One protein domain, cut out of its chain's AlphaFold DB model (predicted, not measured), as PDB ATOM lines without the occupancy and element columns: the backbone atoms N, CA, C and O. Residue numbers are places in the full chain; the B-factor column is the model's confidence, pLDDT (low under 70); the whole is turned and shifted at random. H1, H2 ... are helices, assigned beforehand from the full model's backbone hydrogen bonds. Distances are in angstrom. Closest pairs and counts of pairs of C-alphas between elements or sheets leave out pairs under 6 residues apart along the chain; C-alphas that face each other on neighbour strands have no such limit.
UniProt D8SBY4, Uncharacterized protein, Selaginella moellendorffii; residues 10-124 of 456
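Overview. This is residues 10 to 124 of the 456 residues of an uncharacterized protein of Selaginella moellendorffii (UniProt D8SBY4). Look for helices stacked one after another along the longest axis: the hairpin of H1 and H2 at one end, the hairpin of H3 and H4 next, H5 beside that pair, and the hairpin of H6 and H7 at the other end. H5 packs on H3 and H4 on one side and on H7 on the other, and the last turns of H7, residues 117 to 124, stick out. You have 115 residues with seven named helices, H1 to H7 in order, and no named strand; the class is all helix. The whole is compact, with a radius of gyration of the C-alphas of 15.3 A and spans of 41 by 34 by 26 A.

Along the chain. Find C-alpha 10 at (34.880, 24.197, 68.534); from there H1, residues 10 to 22, runs 18.3 A. H2 is residues 27 to 35 and H3 residues 43 to 51. H4, residues 56 to 68, begins at C-alpha 56, (20.095, 29.430, 83.985), and is 18.2 A long. H5 is residues 76 to 85, 15.5 A, and H6 residues 87 to 96. H7, residues 103 to 124, is the longest, 31.9 A, and ends at C-alpha 124, (6.028, 11.872, 92.361).

Arrangement. Start with the hairpin of H1 and H2: H1 touches H2 with residues 17 to 21 alone, the closest C-alphas being those of Ile 20 and Lys 30, 6.2 A apart. H1 touches H3 at a steep tilt of 47 degrees, closest at the C-alphas of Val 14 and Val 49, 5.8 A. H3 and H4 form a hairpin at a shallow tilt of 26 degrees, closest at the C-alphas of Ile 50 and Ala 59, 5.3 A. H5 touches H3 at a shallow tilt of 8 degrees, the same way, closest at the C-alphas of Gln 51 and Val 81, 5.9 A. H4 and H5 also form a hairpin, closest at the C-alphas of Val 56 and Leu 82, 6.4 A. H5 touches H7, closest at the C-alphas of Leu 83 and Gly 112, 5.0 A. In the hairpin of H6 and H7, H7 touches H6 with residues 109 to 113 alone, closest at the C-alphas of Ala 87 and Leu 113, 6.3 A. H1 and H7 are apart. Every O i to N i+4 pair is within hydrogen-bond range in H1, H2, H3, H4, H6 and H7; in H5 2 of 6 are, and 4 of 7 O i to N i+3 pairs.

Size, cuts and confidence. The two C-alphas farthest apart, those of Gly 39 and Arg 124, are 47.6 A apart. The printed part has no cut, and no link is long. Look for pLDDT under 70 at residues 84 to 88, 90 to 91, 93 to 95, 97 to 101 and 118 to 124.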
ATOM      1  N   LEU A  10      36.218  23.724  68.174       90.50
ATOM      2  CA  LEU A  10      34.880  24.197  68.534       90.50
ATOM      3  C   LEU A  10      34.415  23.697  69.915       90.50
ATOM      4  O   LEU A  10      33.592  24.355  70.555       90.50
ATOM      5  N   LEU A  11      34.870  22.525  70.367       91.38
ATOM      6  CA  LEU A  11      34.579  22.043  71.721       91.38
ATOM      7  C   LEU A  11      35.438  22.780  72.753       91.38
ATOM      8  O   LEU A  11      34.885  23.284  73.728       91.38
ATOM      9  N   LEU A  12      36.739  22.935  72.493       93.88
ATOM     10  CA  LEU A  12      37.678  23.632  73.376       93.88
ATOM     11  C   LEU A  12      37.281  25.102  73.618       93.88
ATOM     12  O   LEU A  12      37.340  25.597  74.745       93.88
ATOM     13  N   GLN A  13      36.817  25.790  72.571       94.44
ATOM     14  CA  GLN A  13      36.294  27.159  72.640       94.44
ATOM     15  C   GLN A  13      35.028  27.241  73.507       94.44
ATOM     16  O   GLN A  13      34.912  28.103  74.377       94.44
ATOM     17  N   VAL A  14      34.083  26.311  73.314       95.00
ATOM     18  CA  VAL A  14      32.848  26.247  74.114       95.00
ATOM     19  C   VAL A  14      33.158  25.939  75.582       95.00
ATOM     20  O   VAL A  14      32.562  26.556  76.461       95.00
ATOM     21  N   GLU A  15      34.093  25.035  75.872       95.25
ATOM     22  CA  GLU A  15      34.497  24.714  77.246       95.25
ATOM     23  C   GLU A  15      35.214  25.878  77.935       95.25
ATOM     24  O   GLU A  15      34.929  26.159  79.099       95.25
ATOM     25  N   SER A  16      36.057  26.611  77.205       96.19
ATOM     26  CA  SER A  16      36.759  27.801  77.701       96.19
ATOM     27  C   SER A  16      35.778  28.924  78.071       96.19
ATOM     28  O   SER A  16      35.845  29.475  79.172       96.19
ATOM     29  N   LEU A  17      34.789  29.201  77.215       96.38
ATOM     30  CA  LEU A  17      33.711  30.152  77.506       96.38
ATOM     31  C   LEU A  17      32.848  29.691  78.694       96.38
ATOM     32  O   LEU A  17      32.540  30.484  79.583       96.38
ATOM     33  N   LEU A  18      32.516  28.398  78.785       95.94
ATOM     34  CA  LEU A  18      31.802  27.846  79.945       95.94
ATOM     35  C   LEU A  18      32.621  27.915  81.243       95.94
ATOM     36  O   LEU A  18      32.026  28.037  82.312       95.94
ATOM     37  N   HIS A  19      33.953  27.850  81.180       96.44
ATOM     38  CA  HIS A  19      34.822  28.039  82.341       96.44
ATOM     39  C   HIS A  19      34.786  29.494  82.839       96.44
ATOM     40  O   HIS A  19      34.650  29.719  84.042       96.44
ATOM     41  N   ILE A  20      34.818  30.479  81.931       96.69
ATOM     42  CA  ILE A  20      34.639  31.902  82.276       96.69
ATOM     43  C   ILE A  20      33.280  32.116  82.956       96.69
ATOM     44  O   ILE A  20      33.217  32.696  84.043       96.69
ATOM     45  N   LEU A  21      32.202  31.588  82.369       95.81
ATOM     46  CA  LEU A  21      30.845  31.724  82.907       95.81
ATOM     47  C   LEU A  21      30.691  31.096  84.296       95.81
ATOM     48  O   LEU A  21      30.142  31.736  85.187       95.81
ATOM     49  N   ARG A  22      31.241  29.896  84.513       95.31
ATOM     50  CA  ARG A  22      31.177  29.176  85.800       95.31
ATOM     51  C   ARG A  22      32.164  29.676  86.854       95.31
ATOM     52  O   ARG A  22      32.137  29.183  87.981       95.31
ATOM     53  N   SER A  23      33.054  30.607  86.512       96.06
ATOM     54  CA  SER A  23      34.000  31.164  87.477       96.06
ATOM     55  C   SER A  23      33.270  31.871  88.628       96.06
ATOM     56  O   SER A  23      32.179  32.423  88.465       96.06
ATOM     57  N   THR A  24      33.888  31.886  89.807       95.06
ATOM     58  CA  THR A  24      33.409  32.642  90.978       95.06
ATOM     59  C   THR A  24      33.755  34.134  90.908       95.06
ATOM     60  O   THR A  24      33.490  34.871  91.855       95.06
ATOM     61  N   ALA A  25      34.348  34.589  89.799       94.88
ATOM     62  CA  ALA A  25      34.671  35.989  89.566       94.88
ATOM     63  C   ALA A  25      33.392  36.851  89.507       94.88
ATOM     64  O   ALA A  25      32.343  36.371  89.065       94.88
ATOM     65  N   PRO A  26      33.447  38.128  89.920       94.81
ATOM     66  CA  PRO A  26      32.303  39.023  89.804       94.81
ATOM     67  C   PRO A  26      31.994  39.313  88.326       94.81
ATOM     68  O   PRO A  26      32.884  39.298  87.474       94.81
ATOM     69  N   ASN A  27      30.729  39.618  88.020       93.06
ATOM     70  CA  ASN A  27      30.255  39.814  86.643       93.06
ATOM     71  C   ASN A  27      31.111  40.772  85.781       93.06
ATOM     72  O   ASN A  27      31.340  40.416  84.629       93.06
ATOM     73  N   PRO A  28      31.646  41.911  86.276       95.12
ATOM     74  CA  PRO A  28      32.530  42.768  85.478       95.12
ATOM     75  C   PRO A  28      33.785  42.045  84.968       95.12
ATOM     76  O   PRO A  28      34.129  42.176  83.798       95.12
ATOM     77  N   SER A  29      34.418  41.215  85.803       96.19
ATOM     78  CA  SER A  29      35.587  40.416  85.411       96.19
ATOM     79  C   SER A  29      35.223  39.280  84.451       96.19
ATOM     80  O   SER A  29      36.036  38.898  83.613       96.19
ATOM     81  N   LYS A  30      33.992  38.745  84.529       96.69
ATOM     82  CA  LYS A  30      33.477  37.817  83.509       96.69
ATOM     83  C   LYS A  30      33.284  38.524  82.169       96.69
ATOM     84  O   LYS A  30      33.652  37.952  81.153       96.69
ATOM     85  N   THR A  31      32.743  39.743  82.163       96.75
ATOM     86  CA  THR A  31      32.590  40.562  80.949       96.75
ATOM     87  C   THR A  31      33.945  40.842  80.303       96.75
ATOM     88  O   THR A  31      34.121  40.513  79.140       96.75
ATOM     89  N   GLU A  32      34.931  41.318  81.069       96.75
ATOM     90  CA  GLU A  32      36.298  41.568  80.582       96.75
ATOM     91  C   GLU A  32      36.944  40.305  79.977       96.75
ATOM     92  O   GLU A  32      37.522  40.343  78.890       96.75
ATOM     93  N   ALA A  33      36.776  39.151  80.631       96.62
ATOM     94  CA  ALA A  33      37.250  37.871  80.109       96.62
ATOM     95  C   ALA A  33      36.494  37.404  78.847       96.62
ATOM     96  O   ALA A  33      37.078  36.697  78.030       96.62
ATOM     97  N   LEU A  34      35.222  37.779  78.671       96.56
ATOM     98  CA  LEU A  34      34.448  37.519  77.449       96.56
ATOM     99  C   LEU A  34      34.789  38.505  76.321       96.56
ATOM    100  O   LEU A  34      34.773  38.107  75.158       96.56
ATOM    101  N   ASP A  35      35.164  39.746  76.631       96.25
ATOM    102  CA  ASP A  35      35.579  40.743  75.636       96.25
ATOM    103  C   ASP A  35      36.873  40.337  74.919       96.25
ATOM    104  O   ASP A  35      37.016  40.587  73.720       96.25
ATOM    105  N   ALA A  36      37.754  39.592  75.594       95.75
ATOM    106  CA  ALA A  36      38.902  38.930  74.969       95.75
ATOM    107  C   ALA A  36      38.513  37.911  73.871       95.75
ATOM    108  O   ALA A  36      39.329  37.614  73.005       95.75
ATOM    109  N   TRP A  37      37.271  37.408  73.870       94.38
ATOM    110  CA  TRP A  37      36.721  36.504  72.849       94.38
ATOM    111  C   TRP A  37      35.915  37.227  71.761       94.38
ATOM    112  O   TRP A  37      35.379  36.577  70.860       94.38
ATOM    113  N   SER A  38      35.807  38.559  71.806       87.50
ATOM    114  CA  SER A  38      34.910  39.308  70.913       87.50
ATOM    115  C   SER A  38      35.262  39.213  69.412       87.50
ATOM    116  O   SER A  38      34.401  39.428  68.554       87.50
ATOM    117  N   GLY A  39      36.486  38.804  69.064       89.62
ATOM    118  CA  GLY A  39      36.859  38.457  67.685       89.62
ATOM    119  C   GLY A  39      36.353  37.085  67.213       89.62
ATOM    120  O   GLY A  39      36.043  36.916  66.034       89.62
ATOM    121  N   ASP A  40      36.216  36.120  68.127       92.19
ATOM    122  CA  ASP A  40      36.098  34.688  67.810       92.19
ATOM    123  C   ASP A  40      34.678  34.120  67.989       92.19
ATOM    124  O   ASP A  40      34.383  32.986  67.592       92.19
ATOM    125  N   LEU A  41      33.756  34.894  68.571       92.62
ATOM    126  CA  LEU A  41      32.374  34.482  68.842       92.62
ATOM    127  C   LEU A  41      31.521  34.339  67.566       92.62
ATOM    128  O   LEU A  41      30.709  35.192  67.206       92.62
ATOM    129  N   THR A  42      31.625  33.184  66.906       91.94
ATOM    130  CA  THR A  42      30.697  32.812  65.827       91.94
ATOM    131  C   THR A  42      29.284  32.512  66.365       91.94
ATOM    132  O   THR A  42      29.137  31.981  67.472       91.94
ATOM    133  N   PRO A  43      28.209  32.707  65.568       90.19
ATOM    134  CA  PRO A  43      26.842  32.342  65.971       90.19
ATOM    135  C   PRO A  43      26.672  30.862  66.370       90.19
ATOM    136  O   PRO A  43      25.791  30.523  67.163       90.19
ATOM    137  N   LYS A  44      27.526  29.971  65.843       91.12
ATOM    138  CA  LYS A  44      27.566  28.534  66.171       91.12
ATOM    139  C   LYS A  44      28.127  28.293  67.578       91.12
ATOM    140  O   LYS A  44      27.564  27.477  68.306       91.12
ATOM    141  N   ILE A  45      29.185  29.015  67.963       93.00
ATOM    142  CA  ILE A  45      29.751  29.002  69.323       93.00
ATOM    143  C   ILE A  45      28.729  29.579  70.299       93.00
ATOM    144  O   ILE A  45      28.321  28.882  71.222       93.00
ATOM    145  N   VAL A  46      28.225  30.787  70.029       92.94
ATOM    146  CA  VAL A  46      27.194  31.465  70.831       92.94
ATOM    147  C   VAL A  46      26.002  30.545  71.111       92.94
ATOM    148  O   VAL A  46      25.636  30.326  72.263       92.94
ATOM    149  N   SER A  47      25.432  29.929  70.072       90.56
ATOM    150  CA  SER A  47      24.286  29.020  70.207       90.56
ATOM    151  C   SER A  47      24.594  27.776  71.054       90.56
ATOM    152  O   SER A  47      23.714  27.298  71.774       90.56
ATOM    153  N   LYS A  48      25.832  27.258  71.013       92.25
ATOM    154  CA  LYS A  48      26.285  26.153  71.874       92.25
ATOM    155  C   LYS A  48      26.506  26.600  73.321       92.25
ATOM    156  O   LYS A  48      26.015  25.928  74.222       92.25
ATOM    157  N   VAL A  49      27.200  27.719  73.546       93.69
ATOM    158  CA  VAL A  49      27.506  28.252  74.888       93.69
ATOM    159  C   VAL A  49      26.244  28.708  75.615       93.69
ATOM    160  O   VAL A  49      26.171  28.534  76.821       93.69
ATOM    161  N   ILE A  50      25.216  29.186  74.904       91.94
ATOM    162  CA  ILE A  50      23.889  29.430  75.489       91.94
ATOM    163  C   ILE A  50      23.227  28.108  75.911       91.94
ATOM    164  O   ILE A  50      22.670  28.039  76.996       91.94
ATOM    165  N   GLN A  51      23.286  27.049  75.093       88.62
ATOM    166  CA  GLN A  51      22.554  25.788  75.332       88.62
ATOM    167  C   GLN A  51      23.243  24.789  76.288       88.62
ATOM    168  O   GLN A  51      22.594  23.861  76.777       88.62
ATOM    169  N   ALA A  52      24.543  24.946  76.535       89.38
ATOM    170  CA  ALA A  52      25.365  24.068  77.370       89.38
ATOM    171  C   ALA A  52      25.391  24.320  78.906       89.38
ATOM    172  O   ALA A  52      25.798  23.394  79.621       89.38
ATOM    173  N   PRO A  53      25.013  25.483  79.480       79.06
ATOM    174  CA  PRO A  53      25.026  25.688  80.921       79.06
ATOM    175  C   PRO A  53      23.980  24.804  81.602       79.06
ATOM    176  O   PRO A  53      22.874  24.593  81.099       79.06
ATOM    177  N   LYS A  54      24.338  24.281  82.778       82.94
ATOM    178  CA  LYS A  54      23.378  23.633  83.684       82.94
ATOM    179  C   LYS A  54      22.620  24.653  84.536       82.94
ATOM    180  O   LYS A  54      21.579  24.309  85.075       82.94
ATOM    181  N   PHE A  55      23.155  25.866  84.655       83.12
ATOM    182  CA  PHE A  55      22.613  26.952  85.461       83.12
ATOM    183  C   PHE A  55      22.023  28.013  84.535       83.12
ATOM    184  O   PHE A  55      22.669  28.430  83.572       83.12
ATOM    185  N   VAL A  56      20.789  28.434  84.811       86.69
ATOM    186  CA  VAL A  56      20.095  29.430  83.985       86.69
ATOM    187  C   VAL A  56      20.760  30.800  84.082       86.69
ATOM    188  O   VAL A  56      20.860  31.476  83.065       86.69
ATOM    189  N   ASP A  57      21.283  31.183  85.248       88.12
ATOM    190  CA  ASP A  57      21.887  32.506  85.450       88.12
ATOM    191  C   ASP A  57      23.140  32.720  84.582       88.12
ATOM    192  O   ASP A  57      23.274  33.772  83.959       88.12
ATOM    193  N   ASP A  58      23.992  31.695  84.428       92.19
ATOM    194  CA  ASP A  58      25.134  31.707  83.497       92.19
ATOM    195  C   ASP A  58      24.678  31.948  82.047       92.19
ATOM    196  O   ASP A  58      25.291  32.716  81.301       92.19
ATOM    197  N   ALA A  59      23.584  31.295  81.637       91.12
ATOM    198  CA  ALA A  59      23.029  31.420  80.292       91.12
ATOM    199  C   ALA A  59      22.361  32.785  80.062       91.12
ATOM    200  O   ALA A  59      22.483  33.342  78.974       91.12
ATOM    201  N   VAL A  60      21.676  33.331  81.074       90.44
ATOM    202  CA  VAL A  60      21.068  34.673  81.060       90.44
ATOM    203  C   VAL A  60      22.152  35.745  80.979       90.44
ATOM    204  O   VAL A  60      22.051  36.649  80.149       90.44
ATOM    205  N   PHE A  61      23.211  35.624  81.784       93.62
ATOM    206  CA  PHE A  61      24.361  36.523  81.740       93.62
ATOM    207  C   PHE A  61      25.020  36.501  80.355       93.62
ATOM    208  O   PHE A  61      25.161  37.554  79.732       93.62
ATOM    209  N   PHE A  62      25.337  35.315  79.823       95.19
ATOM    210  CA  PHE A  62      25.965  35.199  78.506       95.19
ATOM    211  C   PHE A  62      25.060  35.689  77.367       95.19
ATOM    212  O   PHE A  62      25.529  36.396  76.483       95.19
ATOM    213  N   PHE A  63      23.758  35.383  77.391       92.94
ATOM    214  CA  PHE A  63      22.798  35.910  76.414       92.94
ATOM    215  C   PHE A  63      22.754  37.445  76.431       92.94
ATOM    216  O   PHE A  63      22.822  38.081  75.382       92.94
ATOM    217  N   THR A  64      22.708  38.043  77.625       91.25
ATOM    218  CA  THR A  64      22.680  39.504  77.798       91.25
ATOM    219  C   THR A  64      23.971  40.147  77.288       91.25
ATOM    220  O   THR A  64      23.911  41.111  76.526       91.25
ATOM    221  N   TYR A  65      25.128  39.569  77.637       94.94
ATOM    222  CA  TYR A  65      26.438  39.969  77.119       94.94
ATOM    223  C   TYR A  65      26.458  39.957  75.585       94.94
ATOM    224  O   TYR A  65      26.688  40.984  74.952       94.94
ATOM    225  N   VAL A  66      26.125  38.817  74.975       94.31
ATOM    226  CA  VAL A  66      26.159  38.629  73.519       94.31
ATOM    227  C   VAL A  66      25.195  39.581  72.792       94.31
ATOM    228  O   VAL A  66      25.525  40.089  71.718       94.31
ATOM    229  N   GLN A  67      24.035  39.880  73.385       89.94
ATOM    230  CA  GLN A  67      23.089  40.863  72.856       89.94
ATOM    231  C   GLN A  67      23.623  42.306  72.941       89.94
ATOM    232  O   GLN A  67      23.360  43.098  72.036       89.94
ATOM    233  N   HIS A  68      24.364  42.666  73.995       91.94
ATOM    234  CA  HIS A  68      24.991  43.988  74.138       91.94
ATOM    235  C   HIS A  68      26.210  44.162  73.222       91.94
ATOM    236  O   HIS A  68      26.357  45.217  72.609       91.94
ATOM    237  N   SER A  69      27.009  43.111  73.026       90.94
ATOM    238  CA  SER A  69      28.144  43.088  72.089       90.94
ATOM    239  C   SER A  69      27.728  43.003  70.607       90.94
ATOM    240  O   SER A  69      28.572  42.876  69.724       90.94
ATOM    241  N   GLY A  70      26.427  43.087  70.302       90.75
ATOM    242  CA  GLY A  70      25.903  43.262  68.942       90.75
ATOM    243  C   GLY A  70      25.772  41.991  68.096       90.75
ATOM    244  O   GLY A  70      25.387  42.075  66.923       90.75
ATOM    245  N   TYR A  71      26.038  40.805  68.649       87.19
ATOM    246  CA  TYR A  71      25.888  39.554  67.905       87.19
ATOM    247  C   TYR A  71      24.418  39.209  67.665       87.19
ATOM    248  O   TYR A  71      23.556  39.325  68.536       87.19
ATOM    249  N   ARG A  72      24.131  38.680  66.475       79.88
ATOM    250  CA  ARG A  72      22.793  38.195  66.122       79.88
ATOM    251  C   ARG A  72      22.673  36.696  66.381       79.88
ATOM    252  O   ARG A  72      23.214  35.886  65.633       79.88
ATOM    253  N   HIS A  73      21.888  36.332  67.389       79.19
ATOM    254  CA  HIS A  73      21.422  34.964  67.637       79.19
ATOM    255  C   HIS A  73      19.891  34.877  67.569       79.19
ATOM    256  O   HIS A  73      19.191  35.846  67.862       79.19
ATOM    257  N   SER A  74      19.340  33.708  67.224       78.44
ATOM    258  CA  SER A  74      17.887  33.505  67.306       78.44
ATOM    259  C   SER A  74      17.467  33.240  68.753       78.44
ATOM    260  O   SER A  74      18.027  32.342  69.388       78.44
ATOM    261  N   ASN A  75      16.420  33.912  69.236       76.88
ATOM    262  CA  ASN A  75      15.902  33.745  70.603       76.88
ATOM    263  C   ASN A  75      15.543  32.280  70.946       76.88
ATOM    264  O   ASN A  75      15.582  31.884  72.109       76.88
ATOM    265  N   ASN A  76      15.277  31.437  69.938       78.75
ATOM    266  CA  ASN A  76      14.990  30.005  70.098       78.75
ATOM    267  C   ASN A  76      16.108  29.211  70.805       78.75
ATOM    268  O   ASN A  76      15.805  28.208  71.451       78.75
ATOM    269  N   CYS A  77      17.379  29.631  70.714       77.75
ATOM    270  CA  CYS A  77      18.471  28.945  71.422       77.75
ATOM    271  C   CYS A  77      18.435  29.200  72.937       77.75
ATOM    272  O   CYS A  77      18.683  28.281  73.713       77.75
ATOM    273  N   PHE A  78      18.041  30.407  73.350       77.62
ATOM    274  CA  PHE A  78      17.928  30.820  74.749       77.62
ATOM    275  C   PHE A  78      16.655  30.289  75.407       77.62
ATOM    276  O   PHE A  78      16.700  29.748  76.511       77.62
ATOM    277  N   LEU A  79      15.534  30.323  74.678       77.50
ATOM    278  CA  LEU A  79      14.262  29.747  75.119       77.50
ATOM    279  C   LEU A  79      14.420  28.291  75.576       77.50
ATOM    280  O   LEU A  79      13.951  27.944  76.653       77.50
ATOM    281  N   ARG A  80      15.148  27.451  74.825       74.94
ATOM    282  CA  ARG A  80      15.414  26.046  75.202       74.94
ATOM    283  C   ARG A  80      16.069  25.870  76.576       74.94
ATOM    284  O   ARG A  80      15.860  24.835  77.204       74.94
ATOM    285  N   VAL A  81      16.855  26.846  77.024       76.44
ATOM    286  CA  VAL A  81      17.543  26.825  78.322       76.44
ATOM    287  C   VAL A  81      16.576  27.237  79.416       76.44
ATOM    288  O   VAL A  81      16.342  26.492  80.362       76.44
ATOM    289  N   LEU A  82      15.947  28.397  79.227       73.19
ATOM    290  CA  LEU A  82      14.983  28.961  80.160       73.19
ATOM    291  C   LEU A  82      13.794  28.025  80.408       73.19
ATOM    292  O   LEU A  82      13.246  27.975  81.505       73.19
ATOM    293  N   LEU A  83      13.410  27.244  79.399       70.69
ATOM    294  CA  LEU A  83      12.320  26.280  79.476       70.69
ATOM    295  C   LEU A  83      12.609  25.049  80.344       70.69
ATOM    296  O   LEU A  83      11.671  24.314  80.649       70.69
ATOM    297  N   ARG A  84      13.855  24.824  80.781       68.88
ATOM    298  CA  ARG A  84      14.134  23.809  81.807       68.88
ATOM    299  C   ARG A  84      13.564  24.238  83.163       68.88
ATOM    300  O   ARG A  84      12.755  23.509  83.736       68.88
ATOM    301  N   ASP A  85      13.866  25.464  83.599       68.00
ATOM    302  CA  ASP A  85      13.588  25.892  84.981       68.00
ATOM    303  C   ASP A  85      12.543  27.018  85.109       68.00
ATOM    304  O   ASP A  85      11.721  26.989  86.029       68.00
ATOM    305  N   ARG A  86      12.484  27.969  84.166       67.88
ATOM    306  CA  ARG A  86      11.625  29.179  84.208       67.88
ATOM    307  C   ARG A  86      10.510  29.206  83.152       67.88
ATOM    308  O   ARG A  86       9.877  30.232  82.932       67.88
ATOM    309  N   ALA A  87      10.205  28.059  82.537       67.50
ATOM    310  CA  ALA A  87       9.227  27.924  81.449       67.50
ATOM    311  C   ALA A  87       7.874  28.632  81.645       67.50
ATOM    312  O   ALA A  87       7.309  29.168  80.695       67.50
ATOM    313  N   ARG A  88       7.335  28.592  82.871       65.56
ATOM    314  CA  ARG A  88       6.033  29.185  83.206       65.56
ATOM    315  C   ARG A  88       6.092  30.708  83.322       65.56
ATOM    316  O   ARG A  88       5.141  31.360  82.911       65.56
ATOM    317  N   GLU A  89       7.183  31.249  83.859       71.69
ATOM    318  CA  GLU A  89       7.384  32.694  84.027       71.69
ATOM    319  C   GLU A  89       7.485  33.363  82.653       71.69
ATOM    320  O   GLU A  89       6.690  34.243  82.346       71.69
ATOM    321  N   LEU A  90       8.329  32.830  81.765       65.81
ATOM    322  CA  LEU A  90       8.458  33.341  80.396       65.81
ATOM    323  C   LEU A  90       7.220  33.163  79.527       65.81
ATOM    324  O   LEU A  90       6.969  34.008  78.674       65.81
ATOM    325  N   LEU A  91       6.442  32.089  79.699       66.12
ATOM    326  CA  LEU A  91       5.169  32.002  78.982       66.12
ATOM    327  C   LEU A  91       4.197  33.090  79.467       66.12
ATOM    328  O   LEU A  91       3.482  33.636  78.632       66.12
ATOM    329  N   SER A  92       4.196  33.438  80.762       70.50
ATOM    330  CA  SER A  92       3.435  34.597  81.249       70.50
ATOM    331  C   SER A  92       3.950  35.874  80.595       70.50
ATOM    332  O   SER A  92       3.197  36.507  79.872       70.50
ATOM    333  N   GLU A  93       5.244  36.184  80.717       69.88
ATOM    334  CA  GLU A  93       5.846  37.402  80.154       69.88
ATOM    335  C   GLU A  93       5.592  37.555  78.644       69.88
ATOM    336  O   GLU A  93       5.264  38.644  78.180       69.88
ATOM    337  N   VAL A  94       5.683  36.471  77.865       63.75
ATOM    338  CA  VAL A  94       5.381  36.491  76.423       63.75
ATOM    339  C   VAL A  94       3.897  36.765  76.165       63.75
ATOM    340  O   VAL A  94       3.586  37.589  75.306       63.75
ATOM    341  N   VAL A  95       2.980  36.136  76.908       65.38
ATOM    342  CA  VAL A  95       1.532  36.402  76.803       65.38
ATOM    343  C   VAL A  95       1.203  37.841  77.219       65.38
ATOM    344  O   VAL A  95       0.480  38.533  76.503       65.38
ATOM    345  N   ASP A  96       1.786  38.308  78.319       71.44
ATOM    346  CA  ASP A  96       1.590  39.639  78.898       71.44
ATOM    347  C   ASP A  96       2.196  40.748  78.009       71.44
ATOM    348  O   ASP A  96       1.685  41.867  77.974       71.44
ATOM    349  N   SER A  97       3.233  40.438  77.216       69.56
ATOM    350  CA  SER A  97       3.853  41.366  76.253       69.56
ATOM    351  C   SER A  97       3.018  41.653  74.998       69.56
ATOM    352  O   SER A  97       3.393  42.520  74.206       69.56
ATOM    353  N   TRP A  98       1.931  40.902  74.767       57.91
ATOM    354  CA  TRP A  98       1.124  40.898  73.532       57.91
ATOM    355  C   TRP A  98       1.886  40.581  72.228       57.91
ATOM    356  O   TRP A  98       1.288  40.584  71.148       57.91
ATOM    357  N   GLN A  99       3.181  40.251  72.287       66.31
ATOM    358  CA  GLN A  99       3.953  39.851  71.113       66.31
ATOM    359  C   GLN A  99       3.758  38.362  70.835       66.31
ATOM    360  O   GLN A  99       4.198  37.502  71.596       66.31
ATOM    361  N   LEU A 100       3.115  38.046  69.708       55.94
ATOM    362  CA  LEU A 100       2.927  36.665  69.270       55.94
ATOM    363  C   LEU A 100       4.289  36.001  68.991       55.94
ATOM    364  O   LEU A 100       4.992  36.426  68.066       55.94
ATOM    365  N   PRO A 101       4.673  34.943  69.732       68.50
ATOM    366  CA  PRO A 101       5.877  34.191  69.421       68.50
ATOM    367  C   PRO A 101       5.758  33.541  68.039       68.50
ATOM    368  O   PRO A 101       4.689  33.073  67.641       68.50
ATOM    369  N   ASN A 102       6.872  33.447  67.309       76.81
ATOM    370  CA  ASN A 102       6.885  32.677  66.063       76.81
ATOM    371  C   ASN A 102       6.612  31.185  66.348       76.81
ATOM    372  O   ASN A 102       6.857  30.693  67.451       76.81
ATOM    373  N   ALA A 103       6.149  30.443  65.338       72.38
ATOM    374  CA  ALA A 103       5.764  29.039  65.503       72.38
ATOM    375  C   ALA A 103       6.877  28.166  66.122       72.38
ATOM    376  O   ALA A 103       6.592  27.327  66.969       72.38
ATOM    377  N   SER A 104       8.150  28.403  65.775       71.31
ATOM    378  CA  SER A 104       9.277  27.655  66.350       71.31
ATOM    379  C   SER A 104       9.486  27.966  67.835       71.31
ATOM    380  O   SER A 104       9.711  27.039  68.613       71.31
ATOM    381  N   THR A 105       9.354  29.231  68.245       70.56
ATOM    382  CA  THR A 105       9.331  29.631  69.660       70.56
ATOM    383  C   THR A 105       8.188  28.937  70.401       70.56
ATOM    384  O   THR A 105       8.414  28.362  71.462       70.56
ATOM    385  N   PHE A 106       6.983  28.925  69.826       70.50
ATOM    386  CA  PHE A 106       5.801  28.322  70.445       70.50
ATOM    387  C   PHE A 106       5.943  26.800  70.631       70.50
ATOM    388  O   PHE A 106       5.756  26.301  71.739       70.50
ATOM    389  N   THR A 107       6.377  26.064  69.598       75.88
ATOM    390  CA  THR A 107       6.677  24.621  69.694       75.88
ATOM    391  C   THR A 107       7.744  24.331  70.748       75.88
ATOM    392  O   THR A 107       7.611  23.384  71.522       75.88
ATOM    393  N   VAL A 108       8.797  25.155  70.810       73.75
ATOM    394  CA  VAL A 108       9.853  25.032  71.821       73.75
ATOM    395  C   VAL A 108       9.271  25.215  73.230       73.75
ATOM    396  O   VAL A 108       9.535  24.368  74.083       73.75
ATOM    397  N   ILE A 109       8.415  26.222  73.456       71.88
ATOM    398  CA  ILE A 109       7.753  26.467  74.752       71.88
ATOM    399  C   ILE A 109       6.865  25.295  75.184       71.88
ATOM    400  O   ILE A 109       7.016  24.805  76.307       71.88
ATOM    401  N   LEU A 110       5.984  24.807  74.304       74.50
ATOM    402  CA  LEU A 110       5.105  23.670  74.604       74.50
ATOM    403  C   LEU A 110       5.907  22.416  74.979       74.50
ATOM    404  O   LEU A 110       5.634  21.786  76.001       74.50
ATOM    405  N   HIS A 111       6.951  22.100  74.210       75.31
ATOM    406  CA  HIS A 111       7.825  20.958  74.475       75.31
ATOM    407  C   HIS A 111       8.574  21.084  75.817       75.31
ATOM    408  O   HIS A 111       8.733  20.099  76.538       75.31
ATOM    409  N   GLY A 112       9.000  22.293  76.198       73.81
ATOM    410  CA  GLY A 112       9.613  22.547  77.507       73.81
ATOM    411  C   GLY A 112       8.653  22.314  78.679       73.81
ATOM    412  O   GLY A 112       8.986  21.625  79.646       73.81
ATOM    413  N   LEU A 113       7.424  22.830  78.569       73.25
ATOM    414  CA  LEU A 113       6.371  22.610  79.564       73.25
ATOM    415  C   LEU A 113       5.988  21.128  79.681       73.25
ATOM    416  O   LEU A 113       5.784  20.640  80.798       73.25
ATOM    417  N   TRP A 114       5.959  20.405  78.557       75.81
ATOM    418  CA  TRP A 114       5.746  18.959  78.522       75.81
ATOM    419  C   TRP A 114       6.807  18.201  79.328       75.81
ATOM    420  O   TRP A 114       6.477  17.482  80.274       75.81
ATOM    421  N   GLN A 115       8.090  18.409  79.011       71.94
ATOM    422  CA  GLN A 115       9.198  17.722  79.687       71.94
ATOM    423  C   GLN A 115       9.181  17.947  81.206       71.94
ATOM    424  O   GLN A 115       9.442  17.021  81.976       71.94
ATOM    425  N   ARG A 116       8.799  19.150  81.658       70.31
ATOM    426  CA  ARG A 116       8.661  19.453  83.088       70.31
ATOM    427  C   ARG A 116       7.472  18.736  83.742       70.31
ATOM    428  O   ARG A 116       7.608  18.273  84.874       70.31
ATOM    429  N   ARG A 117       6.327  18.603  83.056       73.69
ATOM    430  CA  ARG A 117       5.152  17.842  83.543       73.69
ATOM    431  C   ARG A 117       5.510  16.372  83.772       73.69
ATOM    432  O   ARG A 117       5.143  15.810  84.804       73.69
ATOM    433  N   ASP A 118       6.270  15.773  82.861       67.62
ATOM    434  CA  ASP A 118       6.687  14.374  82.979       67.62
ATOM    435  C   ASP A 118       7.796  14.165  84.015       67.62
ATOM    436  O   ASP A 118       7.720  13.211  84.790       67.62
ATOM    437  N   GLY A 119       8.750  15.095  84.140       66.50
ATOM    438  CA  GLY A 119       9.731  15.089  85.233       66.50
ATOM    439  C   GLY A 119       9.072  15.130  86.619       66.50
ATOM    440  O   GLY A 119       9.416  14.335  87.497       66.50
ATOM    441  N   LEU A 120       8.055  15.981  86.800       64.69
ATOM    442  CA  LEU A 120       7.267  16.049  88.037       64.69
ATOM    443  C   LEU A 120       6.449  14.769  88.286       64.69
ATOM    444  O   LEU A 120       6.382  14.300  89.424       64.69
ATOM    445  N   ARG A 121       5.865  14.156  87.243       64.19
ATOM    446  CA  ARG A 121       5.185  12.849  87.365       64.19
ATOM    447  C   ARG A 121       6.161  11.722  87.732       64.19
ATOM    448  O   ARG A 121       5.809  10.871  88.549       64.19
ATOM    449  N   GLY A 122       7.380  11.735  87.192       59.31
ATOM    450  CA  GLY A 122       8.450  10.795  87.540       59.31
ATOM    451  C   GLY A 122       8.902  10.925  88.998       59.31
ATOM    452  O   GLY A 122       8.927   9.929  89.717       59.31
ATOM    453  N   ALA A 123       9.170  12.150  89.458       57.34
ATOM    454  CA  ALA A 123       9.540  12.427  90.847       57.34
ATOM    455  C   ALA A 123       8.432  12.026  91.841       57.34
ATOM    456  O   ALA A 123       8.706  11.424  92.877       57.34
ATOM    457  N   ARG A 124       7.158  12.279  91.508       58.22
ATOM    458  CA  ARG A 124       6.028  11.872  92.361       58.22
ATOM    459  C   ARG A 124       5.918  10.347  92.494       58.22
ATOM    460  O   ARG A 124       5.660   9.864  93.589       58.22
TER     461      ARG A 124